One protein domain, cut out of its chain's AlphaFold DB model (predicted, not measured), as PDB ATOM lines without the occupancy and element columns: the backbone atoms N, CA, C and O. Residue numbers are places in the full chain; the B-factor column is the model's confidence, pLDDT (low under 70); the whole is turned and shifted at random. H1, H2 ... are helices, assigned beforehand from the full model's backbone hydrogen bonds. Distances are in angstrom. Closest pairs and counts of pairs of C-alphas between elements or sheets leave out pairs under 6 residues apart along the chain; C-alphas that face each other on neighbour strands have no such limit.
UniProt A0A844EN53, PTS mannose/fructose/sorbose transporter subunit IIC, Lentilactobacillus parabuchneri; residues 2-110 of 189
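AT A GLANCE: This is residues 2 to 110 of the 189 residues of the protein "PTS mannose/fructose/sorbose transporter subunit IIC" of Lentilactobacillus parabuchneri (UniProt A0A844EN53). This is a long helical hairpin, H2 and H3, with the free turn of residues 50 to 55 sticking out at one end and the short helices H1, H4 and H5 gathered loosely round the first residues of H2 at the other. H5 packs on residues 14 to 18 of H2, at a steep angle to it. The printed part has 109 residues with five named helices, H1 to H5 along the chain, and no named strand; the class is all helix. The whole is extended, a rod spanning 63 by 30 by 19 A, with a radius of gyration of the C-alphas of 20.2 A.

IN THESE COORDINATES: H1, residues 2 to 5, begins at C-alpha 2 (14.734, 22.535, -13.758). H2, residues 13 to 49, is 50.4 A long and has a kink of 26 degrees near residue 22. H3, residues 54 to 80, is 39.2 A long and has a kink of 29 degrees near residue 68. H4 is residues 84 to 92, 13.3 A. H5, residues 96 to 110, 22.1 A, ends at C-alpha 110 (-1.668, 18.715, -3.098).

HOW THE PARTS SIT: H1 is close to H2 but not clearly touching, the C-alphas of Val 5 and Gly 16 being closest at 6.7 A. H2 and H3 form a hairpin and touch, at a shallow tilt of 23 degrees, opposite ways; their closest C-alphas, of Asn 31 and Pro 75, are 6.3 A apart. H4 is close to H2 but not clearly touching, with His 15 and Ile 91 closest, C-alphas 6.9 A apart. H5 touches H2 with residues 99 to 103 alone, at a steep tilt of 57 degrees, the same way; the C-alphas of Ala 18 and Thr 99 are closest at 6.0 A. H3 and H5 are apart. O i to N i+4 pairs are within hydrogen-bond range in 31 of 33 cases in H2, 20 of 23 in H3, 4 of 5 in H4 and 10 of 11 in H5; H1 is too short for such a pair.

THE WHOLE: The farthest C-alphas, of Asp 53 and Ala 97, are 63.0 A apart. The printed part has no cut, and no link is long. The mean pLDDT of the printed part is 73.1; 41 residues are under 70, among them residues 8 to 15 and 44 to 64.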
ATOM      1  N   ALA A   2      13.787  22.528 -14.888       48.72
ATOM      2  CA  ALA A   2      14.734  22.535 -13.758       48.72
ATOM      3  C   ALA A   2      15.906  23.533 -13.908       48.72
ATOM      4  O   ALA A   2      16.365  24.101 -12.928       48.72
ATOM      5  N   LEU A   3      16.354  23.807 -15.139       48.50
ATOM      6  CA  LEU A   3      17.521  24.668 -15.389       48.50
ATOM      7  C   LEU A   3      17.227  26.178 -15.248       48.50
ATOM      8  O   LEU A   3      18.132  26.958 -14.986       48.50
ATOM      9  N   LEU A   4      15.957  26.586 -15.365       50.00
ATOM     10  CA  LEU A   4      15.534  27.980 -15.157       50.00
ATOM     11  C   LEU A   4      15.323  28.279 -13.660       50.00
ATOM     12  O   LEU A   4      15.602  29.383 -13.212       50.00
ATOM     13  N   VAL A   5      14.913  27.269 -12.881       55.56
ATOM     14  CA  VAL A   5      14.732  27.370 -11.421       55.56
ATOM     15  C   VAL A   5      16.053  27.180 -10.655       55.56
ATOM     16  O   VAL A   5      16.226  27.799  -9.613       55.56
ATOM     17  N   CYS A   6      17.010  26.403 -11.182       55.62
ATOM     18  CA  CYS A   6      18.332  26.184 -10.564       55.62
ATOM     19  C   CYS A   6      19.491  26.938 -11.253       55.62
ATOM     20  O   CYS A   6      20.657  26.650 -10.986       55.62
ATOM     21  N   GLY A   7      19.194  27.870 -12.166       72.44
ATOM     22  CA  GLY A   7      20.192  28.750 -12.784       72.44
ATOM     23  C   GLY A   7      20.753  29.804 -11.805       72.44
ATOM     24  O   GLY A   7      20.384  29.796 -10.635       72.44
ATOM     25  N   PRO A   8      21.610  30.747 -12.260       48.94
ATOM     26  CA  PRO A   8      22.455  31.647 -11.444       48.94
ATOM     27  C   PRO A   8      21.693  32.746 -10.673       48.94
ATOM     28  O   PRO A   8      22.180  33.857 -10.458       48.94
ATOM     29  N   VAL A   9      20.456  32.474 -10.283       52.91
ATOM     30  CA  VAL A   9      19.608  33.324  -9.463       52.91
ATOM     31  C   VAL A   9      19.240  32.486  -8.254       52.91
ATOM     32  O   VAL A   9      18.319  31.680  -8.304       52.91
ATOM     33  N   ALA A  10      20.009  32.628  -7.179       50.72
ATOM     34  CA  ALA A  10      19.724  32.005  -5.896       50.72
ATOM     35  C   ALA A  10      18.455  32.627  -5.279       50.72
ATOM     36  O   ALA A  10      18.524  33.422  -4.346       50.72
ATOM     37  N   LEU A  11      17.290  32.327  -5.852       57.78
ATOM     38  CA  LEU A  11      15.998  32.796  -5.369       57.78
ATOM     39  C   LEU A  11      15.475  31.850  -4.293       57.78
ATOM     40  O   LEU A  11      15.589  30.629  -4.388       57.78
ATOM     41  N   SER A  12      14.852  32.430  -3.270       64.62
ATOM     42  CA  SER A  12      14.117  31.677  -2.254       64.62
ATOM     43  C   SER A  12      13.023  30.814  -2.901       64.62
ATOM     44  O   SER A  12      12.309  31.271  -3.799       64.62
ATOM     45  N   ILE A  13      12.853  29.584  -2.397       68.12
ATOM     46  CA  ILE A  13      11.866  28.587  -2.862       68.12
ATOM     47  C   ILE A  13      10.465  29.204  -3.011       68.12
ATOM     48  O   ILE A  13       9.749  28.904  -3.963       68.12
ATOM     49  N   LYS A  14      10.084  30.121  -2.111       66.75
ATOM     50  CA  LYS A  14       8.769  30.776  -2.132       66.75
ATOM     51  C   LYS A  14       8.567  31.662  -3.365       66.75
ATOM     52  O   LYS A  14       7.506  31.619  -3.981       66.75
ATOM     53  N   HIS A  15       9.595  32.410  -3.756       68.12
ATOM     54  CA  HIS A  15       9.563  33.259  -4.949       68.12
ATOM     55  C   HIS A  15       9.617  32.423  -6.232       68.12
ATOM     56  O   HIS A  15       8.903  32.712  -7.190       68.12
ATOM     57  N   GLY A  16      10.387  31.328  -6.226       73.00
ATOM     58  CA  GLY A  16      10.420  30.378  -7.340       73.00
ATOM     59  C   GLY A  16       9.058  29.722  -7.597       73.00
ATOM     60  O   GLY A  16       8.618  29.638  -8.744       73.00
ATOM     61  N   ILE A  17       8.345  29.319  -6.539       71.81
ATOM     62  CA  ILE A  17       6.993  28.748  -6.645       71.81
ATOM     63  C   ILE A  17       5.998  29.798  -7.151       71.81
ATOM     64  O   ILE A  17       5.224  29.506  -8.063       71.81
ATOM     65  N   ALA A  18       6.047  31.021  -6.617       72.62
ATOM     66  CA  ALA A  18       5.154  32.100  -7.027       72.62
ATOM     67  C   ALA A  18       5.279  32.442  -8.519       72.62
ATOM     68  O   ALA A  18       4.262  32.627  -9.178       72.62
ATOM     69  N   LEU A  19       6.495  32.446  -9.077       74.88
ATOM     70  CA  LEU A  19       6.726  32.644 -10.514       74.88
ATOM     71  C   LEU A  19       6.277  31.438 -11.355       74.88
ATOM     72  O   LEU A  19       5.779  31.589 -12.472       74.88
ATOM     73  N   THR A  20       6.463  30.227 -10.832       80.12
ATOM     74  CA  THR A  20       6.169  29.000 -11.577       80.12
ATOM     75  C   THR A  20       4.692  28.913 -11.958       80.12
ATOM     76  O   THR A  20       4.391  28.407 -13.033       80.12
ATOM     77  N   ILE A  21       3.770  29.437 -11.142       82.56
ATOM     78  CA  ILE A  21       2.328  29.333 -11.411       82.56
ATOM     79  C   ILE A  21       1.901  30.186 -12.619       82.56
ATOM     80  O   ILE A  21       1.382  29.598 -13.572       82.56
ATOM     81  N   PRO A  22       2.137  31.515 -12.675       81.25
ATOM     82  CA  PRO A  22       1.843  32.297 -13.875       81.25
ATOM     83  C   PRO A  22       2.575  31.763 -15.105       81.25
ATOM     84  O   PRO A  22       1.984  31.670 -16.179       81.25
ATOM     85  N   LEU A  23       3.836  31.343 -14.948       82.44
ATOM     86  CA  LEU A  23       4.611  30.773 -16.047       82.44
ATOM     87  C   LEU A  23       3.994  29.466 -16.568       82.44
ATOM     88  O   LEU A  23       3.923  29.267 -17.780       82.44
ATOM     89  N   ALA A  24       3.510  28.594 -15.682       85.38
ATOM     90  CA  ALA A  24       2.822  27.361 -16.049       85.38
ATOM     91  C   ALA A  24       1.498  27.646 -16.764       85.38
ATOM     92  O   ALA A  24       1.207  27.005 -17.771       85.38
ATOM     93  N   VAL A  25       0.722  28.630 -16.300       87.81
ATOM     94  CA  VAL A  25      -0.532  29.040 -16.949       87.81
ATOM     95  C   VAL A  25      -0.263  29.606 -18.344       87.81
ATOM     96  O   VAL A  25      -0.908  29.190 -19.304       87.81
ATOM     97  N   VAL A  26       0.726  30.491 -18.495       85.56
ATOM     98  CA  VAL A  26       1.134  31.036 -19.801       85.56
ATOM     99  C   VAL A  26       1.643  29.927 -20.721       85.56
ATOM    100  O   VAL A  26       1.228  29.848 -21.876       85.56
ATOM    101  N   GLY A  27       2.485  29.027 -20.209       85.12
ATOM    102  CA  GLY A  27       2.968  27.864 -20.952       85.12
ATOM    103  C   GLY A  27       1.831  26.944 -21.393       85.12
ATOM    104  O   GLY A  27       1.827  26.461 -22.525       85.12
ATOM    105  N   GLN A  28       0.822  26.756 -20.543       89.38
ATOM    106  CA  GLN A  28      -0.350  25.947 -20.853       89.38
ATOM    107  C   GLN A  28      -1.247  26.615 -21.898       89.38
ATOM    108  O   GLN A  28      -1.686  25.950 -22.836       89.38
ATOM    109  N   LEU A  29      -1.481  27.925 -21.802       89.75
ATOM    110  CA  LEU A  29      -2.221  28.683 -22.814       89.75
ATOM    111  C   LEU A  29      -1.510  28.653 -24.167       89.75
ATOM    112  O   LEU A  29      -2.145  28.423 -25.197       89.75
ATOM    113  N   LEU A  30      -0.188  28.812 -24.164       85.50
ATOM    114  CA  LEU A  30       0.634  28.707 -25.360       85.50
ATOM    115  C   LEU A  30       0.563  27.300 -25.972       85.50
ATOM    116  O   LEU A  30       0.357  27.159 -27.175       85.50
ATOM    117  N   ASN A  31       0.662  26.255 -25.151       86.12
ATOM    118  CA  ASN A  31       0.499  24.864 -25.576       86.12
ATOM    119  C   ASN A  31      -0.887  24.624 -26.204       86.12
ATOM    120  O   ASN A  31      -0.993  24.022 -27.271       86.12
ATOM    121  N   VAL A  32      -1.956  25.149 -25.600       88.94
ATOM    122  CA  VAL A  32      -3.322  25.064 -26.143       88.94
ATOM    123  C   VAL A  32      -3.454  25.829 -27.466       88.94
ATOM    124  O   VAL A  32      -4.103  25.342 -28.395       88.94
ATOM    125  N   PHE A  33      -2.828  26.997 -27.601       86.00
ATOM    126  CA  PHE A  33      -2.805  27.757 -28.851       86.00
ATOM    127  C   PHE A  33      -2.075  27.000 -29.968       86.00
ATOM    128  O   PHE A  33      -2.613  26.843 -31.062       86.00
ATOM    129  N   ILE A  34      -0.894  26.453 -29.676       82.69
ATOM    130  CA  ILE A  34      -0.114  25.639 -30.617       82.69
ATOM    131  C   ILE A  34      -0.907  24.400 -31.037       82.69
ATOM    132  O   ILE A  34      -0.982  24.102 -32.229       82.69
ATOM    133  N   ARG A  35      -1.566  23.716 -30.091       83.25
ATOM    134  CA  ARG A  35      -2.462  22.591 -30.396       83.25
ATOM    135  C   ARG A  35      -3.556  23.000 -31.372       83.25
ATOM    136  O   ARG A  35      -3.753  22.306 -32.364       83.25
ATOM    137  N   LYS A  36      -4.212  24.142 -31.153       85.06
ATOM    138  CA  LYS A  36      -5.230  24.667 -32.077       85.06
ATOM    139  C   LYS A  36      -4.666  24.948 -33.475       85.06
ATOM    140  O   LYS A  36      -5.298  24.584 -34.461       85.06
ATOM    141  N   THR A  37      -3.480  25.543 -33.581       80.62
ATOM    142  CA  THR A  37      -2.830  25.819 -34.875       80.62
ATOM    143  C   THR A  37      -2.441  24.535 -35.610       80.62
ATOM    144  O   THR A  37      -2.677  24.421 -36.809       80.62
ATOM    145  N   ILE A  38      -1.912  23.538 -34.898       76.44
ATOM    146  CA  ILE A  38      -1.528  22.245 -35.482       76.44
ATOM    147  C   ILE A  38      -2.757  21.465 -35.955       76.44
ATOM    148  O   ILE A  38      -2.721  20.906 -37.044       76.44
ATOM    149  N   VAL A  39      -3.860  21.479 -35.201       79.81
ATOM    150  CA  VAL A  39      -5.119  20.826 -35.607       79.81
ATOM    151  C   VAL A  39      -5.628  21.369 -36.949       79.81
ATOM    152  O   VAL A  39      -6.089  20.590 -37.780       79.81
ATOM    153  N   LYS A  40      -5.467  22.672 -37.228       76.25
ATOM    154  CA  LYS A  40      -5.817  23.247 -38.542       76.25
ATOM    155  C   LYS A  40      -4.973  22.680 -39.689       76.25
ATOM    156  O   LYS A  40      -5.493  22.485 -40.781       76.25
ATOM    157  N   ILE A  41      -3.690  22.416 -39.445       67.75
ATOM    158  CA  ILE A  41      -2.770  21.830 -40.434       67.75
ATOM    159  C   ILE A  41      -3.071  20.337 -40.617       67.75
ATOM    160  O   ILE A  41      -3.070  19.841 -41.740       67.75
ATOM    161  N   THR A  42      -3.393  19.629 -39.530       70.81
ATOM    162  CA  THR A  42      -3.788  18.217 -39.576       70.81
ATOM    163  C   THR A  42      -5.063  18.016 -40.389       70.81
ATOM    164  O   THR A  42      -5.077  17.131 -41.226       70.81
ATOM    165  N   HIS A  43      -6.064  18.896 -40.282       73.38
ATOM    166  CA  HIS A  43      -7.273  18.786 -41.106       73.38
ATOM    167  C   HIS A  43      -6.990  18.890 -42.620       73.38
ATOM    168  O   HIS A  43      -7.630  18.215 -43.422       73.38
ATOM    169  N   GLN A  44      -5.992  19.687 -43.027       63.00
ATOM    170  CA  GLN A  44      -5.551  19.744 -44.428       63.00
ATOM    171  C   GLN A  44      -4.782  18.483 -44.850       63.00
ATOM    172  O   GLN A  44      -4.912  18.023 -45.983       63.00
ATOM    173  N   ALA A  45      -4.004  17.896 -43.937       59.62
ATOM    174  CA  ALA A  45      -3.330  16.621 -44.171       59.62
ATOM    175  C   ALA A  45      -4.326  15.446 -44.261       59.62
ATOM    176  O   ALA A  45      -4.146  14.559 -45.097       59.62
ATOM    177  N   ASP A  46      -5.405  15.478 -43.475       62.38
ATOM    178  CA  ASP A  46      -6.477  14.478 -43.490       62.38
ATOM    179  C   ASP A  46      -7.254  14.505 -44.818       62.38
ATOM    180  O   ASP A  46      -7.535  13.458 -45.400       62.38
ATOM    181  N   GLN A  47      -7.519  15.694 -45.373       62.44
ATOM    182  CA  GLN A  47      -8.124  15.841 -46.706       62.44
ATOM    183  C   GLN A  47      -7.222  15.292 -47.826       62.44
ATOM    184  O   GLN A  47      -7.712  14.696 -48.785       62.44
ATOM    185  N   ALA A  48      -5.897  15.424 -47.698       57.88
ATOM    186  CA  ALA A  48      -4.946  14.831 -48.639       57.88
ATOM    187  C   ALA A  48      -4.862  13.296 -48.505       57.88
ATOM    188  O   ALA A  48      -4.657  12.606 -49.507       57.88
ATOM    189  N   ALA A  49      -5.061  12.748 -47.303       56.75
ATOM    190  CA  ALA A  49      -5.094  11.305 -47.052       56.75
ATOM    191  C   ALA A  49      -6.348  10.621 -47.635       56.75
ATOM    192  O   ALA A  49      -6.264   9.477 -48.081       56.75
ATOM    193  N   ALA A  50      -7.478  11.334 -47.730       59.50
ATOM    194  CA  ALA A  50      -8.728  10.835 -48.317       59.50
ATOM    195  C   ALA A  50      -8.635  10.488 -49.822       59.50
ATOM    196  O   ALA A  50      -9.525   9.839 -50.362       59.50
ATOM    197  N   THR A  51      -7.545  10.870 -50.503       63.09
ATOM    198  CA  THR A  51      -7.309  10.549 -51.926       63.09
ATOM    199  C   THR A  51      -6.816   9.114 -52.197       63.09
ATOM    200  O   THR A  51      -6.597   8.766 -53.354       63.09
ATOM    201  N   GLY A  52      -6.678   8.259 -51.173       55.78
ATOM    202  CA  GLY A  52      -6.629   6.792 -51.339       55.78
ATOM    203  C   GLY A  52      -5.307   6.179 -51.827       55.78
ATOM    204  O   GLY A  52      -5.271   5.014 -52.211       55.78
ATOM    205  N   ASP A  53      -4.209   6.927 -51.806       63.03
ATOM    206  CA  ASP A  53      -2.899   6.460 -52.272       63.03
ATOM    207  C   ASP A  53      -2.109   5.821 -51.107       63.03
ATOM    208  O   ASP A  53      -1.704   6.509 -50.163       63.03
ATOM    209  N   LEU A  54      -1.881   4.501 -51.134       60.00
ATOM    210  CA  LEU A  54      -1.200   3.768 -50.047       60.00
ATOM    211  C   LEU A  54       0.233   4.272 -49.791       60.00
ATOM    212  O   LEU A  54       0.717   4.237 -48.658       60.00
ATOM    213  N   ALA A  55       0.896   4.835 -50.808       63.31
ATOM    214  CA  ALA A  55       2.196   5.485 -50.651       63.31
ATOM    215  C   ALA A  55       2.101   6.843 -49.931       63.31
ATOM    216  O   ALA A  55       3.094   7.320 -49.367       63.31
ATOM    217  N   ARG A  56       0.929   7.489 -49.950       57.97
ATOM    218  CA  ARG A  56       0.631   8.685 -49.150       57.97
ATOM    219  C   ARG A  56       0.244   8.307 -47.730       57.97
ATOM    220  O   ARG A  56       0.681   9.001 -46.826       57.97
ATOM    221  N   LEU A  57      -0.454   7.195 -47.506       60.56
ATOM    222  CA  LEU A  57      -0.827   6.737 -46.163       60.56
ATOM    223  C   LEU A  57       0.398   6.482 -45.265       60.56
ATOM    224  O   LEU A  57       0.468   7.012 -44.158       60.56
ATOM    225  N   THR A  58       1.417   5.770 -45.758       66.62
ATOM    226  CA  THR A  58       2.671   5.550 -45.007       66.62
ATOM    227  C   THR A  58       3.428   6.859 -44.759       66.62
ATOM    228  O   THR A  58       3.976   7.071 -43.676       66.62
ATOM    229  N   ARG A  59       3.410   7.788 -45.726       64.00
ATOM    230  CA  ARG A  59       3.985   9.133 -45.560       64.00
ATOM    231  C   ARG A  59       3.209   9.976 -44.550       64.00
ATOM    232  O   ARG A  59       3.837  10.685 -43.778       64.00
ATOM    233  N   VAL A  60       1.884   9.868 -44.504       66.38
ATOM    234  CA  VAL A  60       1.007  10.560 -43.547       66.38
ATOM    235  C   VAL A  60       1.159   9.979 -42.142       66.38
ATOM    236  O   VAL A  60       1.177  10.740 -41.179       66.38
ATOM    237  N   HIS A  61       1.363   8.668 -41.994       69.94
ATOM    238  CA  HIS A  61       1.675   8.058 -40.699       69.94
ATOM    239  C   HIS A  61       3.032   8.541 -40.155       69.94
ATOM    240  O   HIS A  61       3.129   8.965 -39.002       69.94
ATOM    241  N   LEU A  62       4.065   8.586 -41.003       67.88
ATOM    242  CA  LEU A  62       5.376   9.131 -40.633       67.88
ATOM    243  C   LEU A  62       5.317  10.646 -40.351       67.88
ATOM    244  O   LEU A  62       5.915  11.128 -39.388       67.88
ATOM    245  N   LEU A  63       4.532  11.394 -41.133       68.19
ATOM    246  CA  LEU A  63       4.244  12.811 -40.896       68.19
ATOM    247  C   LEU A  63       3.513  13.008 -39.560       68.19
ATOM    248  O   LEU A  63       3.814  13.949 -38.832       68.19
ATOM    249  N   SER A  64       2.604  12.101 -39.198       66.25
ATOM    250  CA  SER A  64       1.862  12.136 -37.934       66.25
ATOM    251  C   SER A  64       2.788  11.976 -36.725       66.25
ATOM    252  O   SER A  64       2.638  12.715 -35.751       66.25
ATOM    253  N   MET A  65       3.798  11.099 -36.797       70.12
ATOM    254  CA  MET A  65       4.856  11.025 -35.778       70.12
ATOM    255  C   MET A  65       5.710  12.305 -35.733       70.12
ATOM    256  O   MET A  65       6.003  12.813 -34.650       70.12
ATOM    257  N   GLY A  66       6.046  12.892 -36.886       72.19
ATOM    258  CA  GLY A  66       6.779  14.164 -36.957       72.19
ATOM    259  C   GLY A  66       6.011  15.343 -36.344       72.19
ATOM    260  O   GLY A  66       6.568  16.139 -35.585       72.19
ATOM    261  N   VAL A  67       4.701  15.419 -36.591       70.06
ATOM    262  CA  VAL A  67       3.809  16.429 -36.008       70.06
ATOM    263  C   VAL A  67       3.685  16.254 -34.492       70.06
ATOM    264  O   VAL A  67       3.556  17.251 -33.782       70.06
ATOM    265  N   GLN A  68       3.764  15.029 -33.960       69.81
ATOM    266  CA  GLN A  68       3.812  14.814 -32.508       69.81
ATOM    267  C   GLN A  68       5.082  15.400 -31.879       69.81
ATOM    268  O   GLN A  68       4.981  16.095 -30.869       69.81
ATOM    269  N   GLY A  69       6.251  15.206 -32.498       70.62
ATOM    270  CA  GLY A  69       7.499  15.838 -32.051       70.62
ATOM    271  C   GLY A  69       7.444  17.368 -32.129       70.62
ATOM    272  O   GLY A  69       7.862  18.068 -31.204       70.62
ATOM    273  N   LEU A  70       6.827  17.900 -33.187       75.50
ATOM    274  CA  LEU A  70       6.662  19.339 -33.389       75.50
ATOM    275  C   LEU A  70       5.806  20.006 -32.291       75.50
ATOM    276  O   LEU A  70       6.080  21.147 -31.916       75.50
ATOM    277  N   ARG A  71       4.831  19.290 -31.705       75.81
ATOM    278  CA  ARG A  71       3.999  19.787 -30.585       75.81
ATOM    279  C   ARG A  71       4.806  20.102 -29.327       75.81
ATOM    280  O   ARG A  71       4.395  20.973 -28.570       75.81
ATOM    281  N   VAL A  72       5.920  19.408 -29.092       77.56
ATOM    282  CA  VAL A  72       6.786  19.615 -27.915       77.56
ATOM    283  C   VAL A  72       7.930  20.578 -28.239       77.56
ATOM    284  O   VAL A  72       8.338  21.374 -27.392       77.56
ATOM    285  N   LEU A  73       8.408  20.568 -29.486       80.38
ATOM    286  CA  LEU A  73       9.509  21.411 -29.949       80.38
ATOM    287  C   LEU A  73       9.143  22.906 -29.977       80.38
ATOM    288  O   LEU A  73       9.869  23.721 -29.411       80.38
ATOM    289  N   ILE A  74       8.003  23.267 -30.579       81.31
ATOM    290  CA  ILE A  74       7.563  24.669 -30.707       81.31
ATOM    291  C   ILE A  74       7.439  25.384 -29.344       81.31
ATOM    292  O   ILE A  74       8.035  26.454 -29.197       81.31
ATOM    293  N   PRO A  75       6.721  24.848 -28.331       79.19
ATOM    294  CA  PRO A  75       6.596  25.542 -27.048       79.19
ATOM    295  C   PRO A  75       7.932  25.627 -26.302       79.19
ATOM    296  O   PRO A  75       8.189  26.619 -25.629       79.19
ATOM    297  N   THR A  76       8.810  24.629 -26.456       82.62
ATOM    298  CA  THR A  76      10.128  24.624 -25.805       82.62
ATOM    299  C   THR A  76      11.036  25.719 -26.362       82.62
ATOM    300  O   THR A  76      11.651  26.450 -25.590       82.62
ATOM    301  N   ILE A  77      11.082  25.880 -27.690       82.56
ATOM    302  CA  ILE A  77      11.871  26.936 -28.344       82.56
ATOM    303  C   ILE A  77      11.350  28.315 -27.941       82.56
ATOM    304  O   ILE A  77      12.138  29.182 -27.577       82.56
ATOM    305  N   LEU A  78      10.029  28.515 -27.941       80.00
ATOM    306  CA  LEU A  78       9.447  29.812 -27.602       80.00
ATOM    307  C   LEU A  78       9.735  30.223 -26.148       80.00
ATOM    308  O   LEU A  78      10.013  31.389 -25.886       80.00
ATOM    309  N   VAL A  79       9.738  29.266 -25.215       76.56
ATOM    310  CA  VAL A  79      10.121  29.509 -23.814       76.56
ATOM    311  C   VAL A  79      11.625  29.762 -23.673       76.56
ATOM    312  O   VAL A  79      12.028  30.590 -22.862       76.56
ATOM    313  N   MET A  80      12.468  29.098 -24.470       79.25
ATOM    314  CA  MET A  80      13.926  29.283 -24.446       79.25
ATOM    315  C   MET A  80      14.369  30.668 -24.945       79.25
ATOM    316  O   MET A  80      15.434  31.140 -24.556       79.25
ATOM    317  N   LEU A  81      13.552  31.337 -25.764       80.62
ATOM    318  CA  LEU A  81      13.806  32.705 -26.229       80.62
ATOM    319  C   LEU A  81      13.525  33.781 -25.161       80.62
ATOM    320  O   LEU A  81      13.885  34.942 -25.357       80.62
ATOM    321  N   ILE A  82      12.900  33.430 -24.031       77.31
ATOM    322  CA  ILE A  82      12.603  34.377 -22.950       77.31
ATOM    323  C   ILE A  82      13.871  34.634 -22.123       77.31
ATOM    324  O   ILE A  82      14.479  33.717 -21.571       77.31
ATOM    325  N   SER A  83      14.257  35.907 -22.016       72.31
ATOM    326  CA  SER A  83      15.496  36.332 -21.356       72.31
ATOM    327  C   SER A  83      15.389  36.277 -19.814       72.31
ATOM    328  O   SER A  83      14.483  36.895 -19.246       72.31
ATOM    329  N   PRO A  84      16.333  35.624 -19.099       68.19
ATOM    330  CA  PRO A  84      16.358  35.545 -17.631       68.19
ATOM    331  C   PRO A  84      16.331  36.870 -16.829       68.19
ATOM    332  O   PRO A  84      15.715  36.881 -15.764       68.19
ATOM    333  N   PRO A  85      16.968  37.990 -17.241       71.81
ATOM    334  CA  PRO A  85      16.959  39.230 -16.456       71.81
ATOM    335  C   PRO A  85      15.578  39.890 -16.358       71.81
ATOM    336  O   PRO A  85      15.260  40.452 -15.313       71.81
ATOM    337  N   ALA A  86      14.729  39.756 -17.384       70.00
ATOM    338  CA  ALA A  86      13.354  40.259 -17.339       70.00
ATOM    339  C   ALA A  86      12.528  39.553 -16.249       70.00
ATOM    340  O   ALA A  86      11.675  40.160 -15.615       70.00
ATOM    341  N   ILE A  87      12.831  38.279 -15.991       69.56
ATOM    342  CA  ILE A  87      12.168  37.474 -14.964       69.56
ATOM    343  C   ILE A  87      12.576  37.939 -13.558       69.56
ATOM    344  O   ILE A  87      11.735  37.967 -12.667       69.56
ATOM    345  N   LYS A  88      13.835  38.350 -13.350       67.06
ATOM    346  CA  LYS A  88      14.312  38.840 -12.042       67.06
ATOM    347  C   LYS A  88      13.634  40.142 -11.618       67.06
ATOM    348  O   LYS A  88      13.172  40.232 -10.489       67.06
ATOM    349  N   MET A  89      13.522  41.105 -12.535       71.50
ATOM    350  CA  MET A  89      12.902  42.407 -12.246       71.50
ATOM    351  C   MET A  89      11.442  42.271 -11.802       71.50
ATOM    352  O   MET A  89      10.988  43.008 -10.939       71.50
ATOM    353  N   VAL A  90      10.719  41.298 -12.360       68.75
ATOM    354  CA  VAL A  90       9.322  41.023 -12.000       68.75
ATOM    355  C   VAL A  90       9.198  40.364 -10.623       68.75
ATOM    356  O   VAL A  90       8.165  40.501  -9.979       68.75
ATOM    357  N   ILE A  91      10.225  39.644 -10.161       66.25
ATOM    358  CA  ILE A  91      10.204  38.935  -8.874       66.25
ATOM    359  C   ILE A  91      10.487  39.881  -7.706       66.25
ATOM    360  O   ILE A  91       9.858  39.731  -6.659       66.25
ATOM    361  N   ASP A  92      11.394  40.844  -7.888       71.56
ATOM    362  CA  ASP A  92      11.775  41.796  -6.835       71.56
ATOM    363  C   ASP A  92      10.614  42.732  -6.441       71.56
ATOM    364  O   ASP A  92      10.562  43.213  -5.310       71.56
ATOM    365  N   ASP A  93       9.638  42.913  -7.338       75.62
ATOM    366  CA  ASP A  93       8.432  43.721  -7.119       75.62
ATOM    367  C   ASP A  93       7.284  42.966  -6.415       75.62
ATOM    368  O   ASP A  93       6.256  43.568  -6.097       75.62
ATOM    369  N   ILE A  94       7.404  41.654  -6.151       75.56
ATOM    370  CA  ILE A  94       6.307  40.880  -5.543       75.56
ATOM    371  C   ILE A  94       6.297  41.079  -4.015       75.56
ATOM    372  O   ILE A  94       7.204  40.614  -3.322       75.56
ATOM    373  N   PRO A  95       5.242  41.683  -3.432       79.19
ATOM    374  CA  PRO A  95       5.163  41.882  -1.991       79.19
ATOM    375  C   PRO A  95       4.991  40.555  -1.236       79.19
ATOM    376  O   PRO A  95       4.244  39.662  -1.646       79.19
ATOM    377  N   ASN A  96       5.605  40.465  -0.053       76.25
ATOM    378  CA  ASN A  96       5.619  39.262   0.794       76.25
ATOM    379  C   ASN A  96       4.226  38.676   1.109       76.25
ATOM    380  O   ASN A  96       4.090  37.464   1.283       76.25
ATOM    381  N   ALA A  97       3.186  39.513   1.173       80.06
ATOM    382  CA  ALA A  97       1.811  39.072   1.417       80.06
ATOM    383  C   ALA A  97       1.278  38.160   0.294       80.06
ATOM    384  O   ALA A  97       0.642  37.142   0.571       80.06
ATOM    385  N   VAL A  98       1.592  38.481  -0.964       79.94
ATOM    386  CA  VAL A  98       1.159  37.712  -2.139       79.94
ATOM    387  C   VAL A  98       1.908  36.384  -2.202       79.94
ATOM    388  O   VAL A  98       1.290  35.330  -2.347       79.94
ATOM    389  N   THR A  99       3.223  36.408  -1.989       79.62
ATOM    390  CA  THR A  99       4.062  35.201  -1.962       79.62
ATOM    391  C   THR A  99       3.618  34.215  -0.876       79.62
ATOM    392  O   THR A  99       3.565  33.009  -1.121       79.62
ATOM    393  N   ASN A 100       3.246  34.703   0.313       82.62
ATOM    394  CA  ASN A 100       2.737  33.848   1.387       82.62
ATOM    395  C   ASN A 100       1.352  33.264   1.067       82.62
ATOM    396  O   ASN A 100       1.143  32.075   1.303       82.62
ATOM    397  N   GLY A 101       0.436  34.051   0.491       84.25
ATOM    398  CA  GLY A 101      -0.870  33.551   0.049       84.25
ATOM    399  C   GLY A 101      -0.743  32.454  -1.010       84.25
ATOM    400  O   GLY A 101      -1.356  31.397  -0.889       84.25
ATOM    401  N   ILE A 102       0.133  32.653  -2.000       84.88
ATOM    402  CA  ILE A 102       0.417  31.653  -3.037       84.88
ATOM    403  C   ILE A 102       1.016  30.378  -2.428       84.88
ATOM    404  O   ILE A 102       0.600  29.278  -2.789       84.88
ATOM    405  N   ALA A 103       1.955  30.500  -1.485       82.75
ATOM    406  CA  ALA A 103       2.571  29.343  -0.839       82.75
ATOM    407  C   ALA A 103       1.543  28.464  -0.099       82.75
ATOM    408  O   ALA A 103       1.602  27.240  -0.206       82.75
ATOM    409  N   VAL A 104       0.578  29.073   0.602       87.69
ATOM    410  CA  VAL A 104      -0.513  28.341   1.270       87.69
ATOM    411  C   VAL A 104      -1.426  27.662   0.244       87.69
ATOM    412  O   VAL A 104      -1.713  26.473   0.377       87.69
ATOM    413  N   SER A 105      -1.820  28.375  -0.814       88.00
ATOM    414  CA  SER A 105      -2.672  27.832  -1.880       88.00
ATOM    415  C   SER A 105      -2.039  26.633  -2.590       88.00
ATOM    416  O   SER A 105      -2.714  25.640  -2.841       88.00
ATOM    417  N   VAL A 106      -0.732  26.668  -2.862       85.06
ATOM    418  CA  VAL A 106      -0.009  25.529  -3.458       85.06
ATOM    419  C   VAL A 106      -0.003  24.313  -2.529       85.06
ATOM    420  O   VAL A 106      -0.124  23.187  -3.008       85.06
ATOM    421  N   GLY A 107       0.058  24.524  -1.212       86.31
ATOM    422  CA  GLY A 107      -0.109  23.450  -0.229       86.31
ATOM    423  C   GLY A 107      -1.482  22.773  -0.311       86.31
ATOM    424  O   GLY A 107      -1.572  21.553  -0.198       86.31
ATOM    425  N   MET A 108      -2.544  23.536  -0.587       91.00
ATOM    426  CA  MET A 108      -3.902  22.996  -0.749       91.00
ATOM    427  C   MET A 108      -4.087  22.215  -2.060       91.00
ATOM    428  O   MET A 108      -4.832  21.236  -2.087       91.00
ATOM    429  N   ILE A 109      -3.381  22.579  -3.138       91.12
ATOM    430  CA  ILE A 109      -3.450  21.862  -4.426       91.12
ATOM    431  C   ILE A 109      -3.008  20.398  -4.280       91.12
ATOM    432  O   ILE A 109      -3.564  19.524  -4.947       91.12
ATOM    433  N   ALA A 110      -2.067  20.096  -3.376       88.81
ATOM    434  CA  ALA A 110      -1.668  18.715  -3.098       88.81
ATOM    435  C   ALA A 110      -2.855  17.856  -2.619       88.81
ATOM    436  O   ALA A 110      -3.014  16.725  -3.077       88.81
TER     437      ALA A 110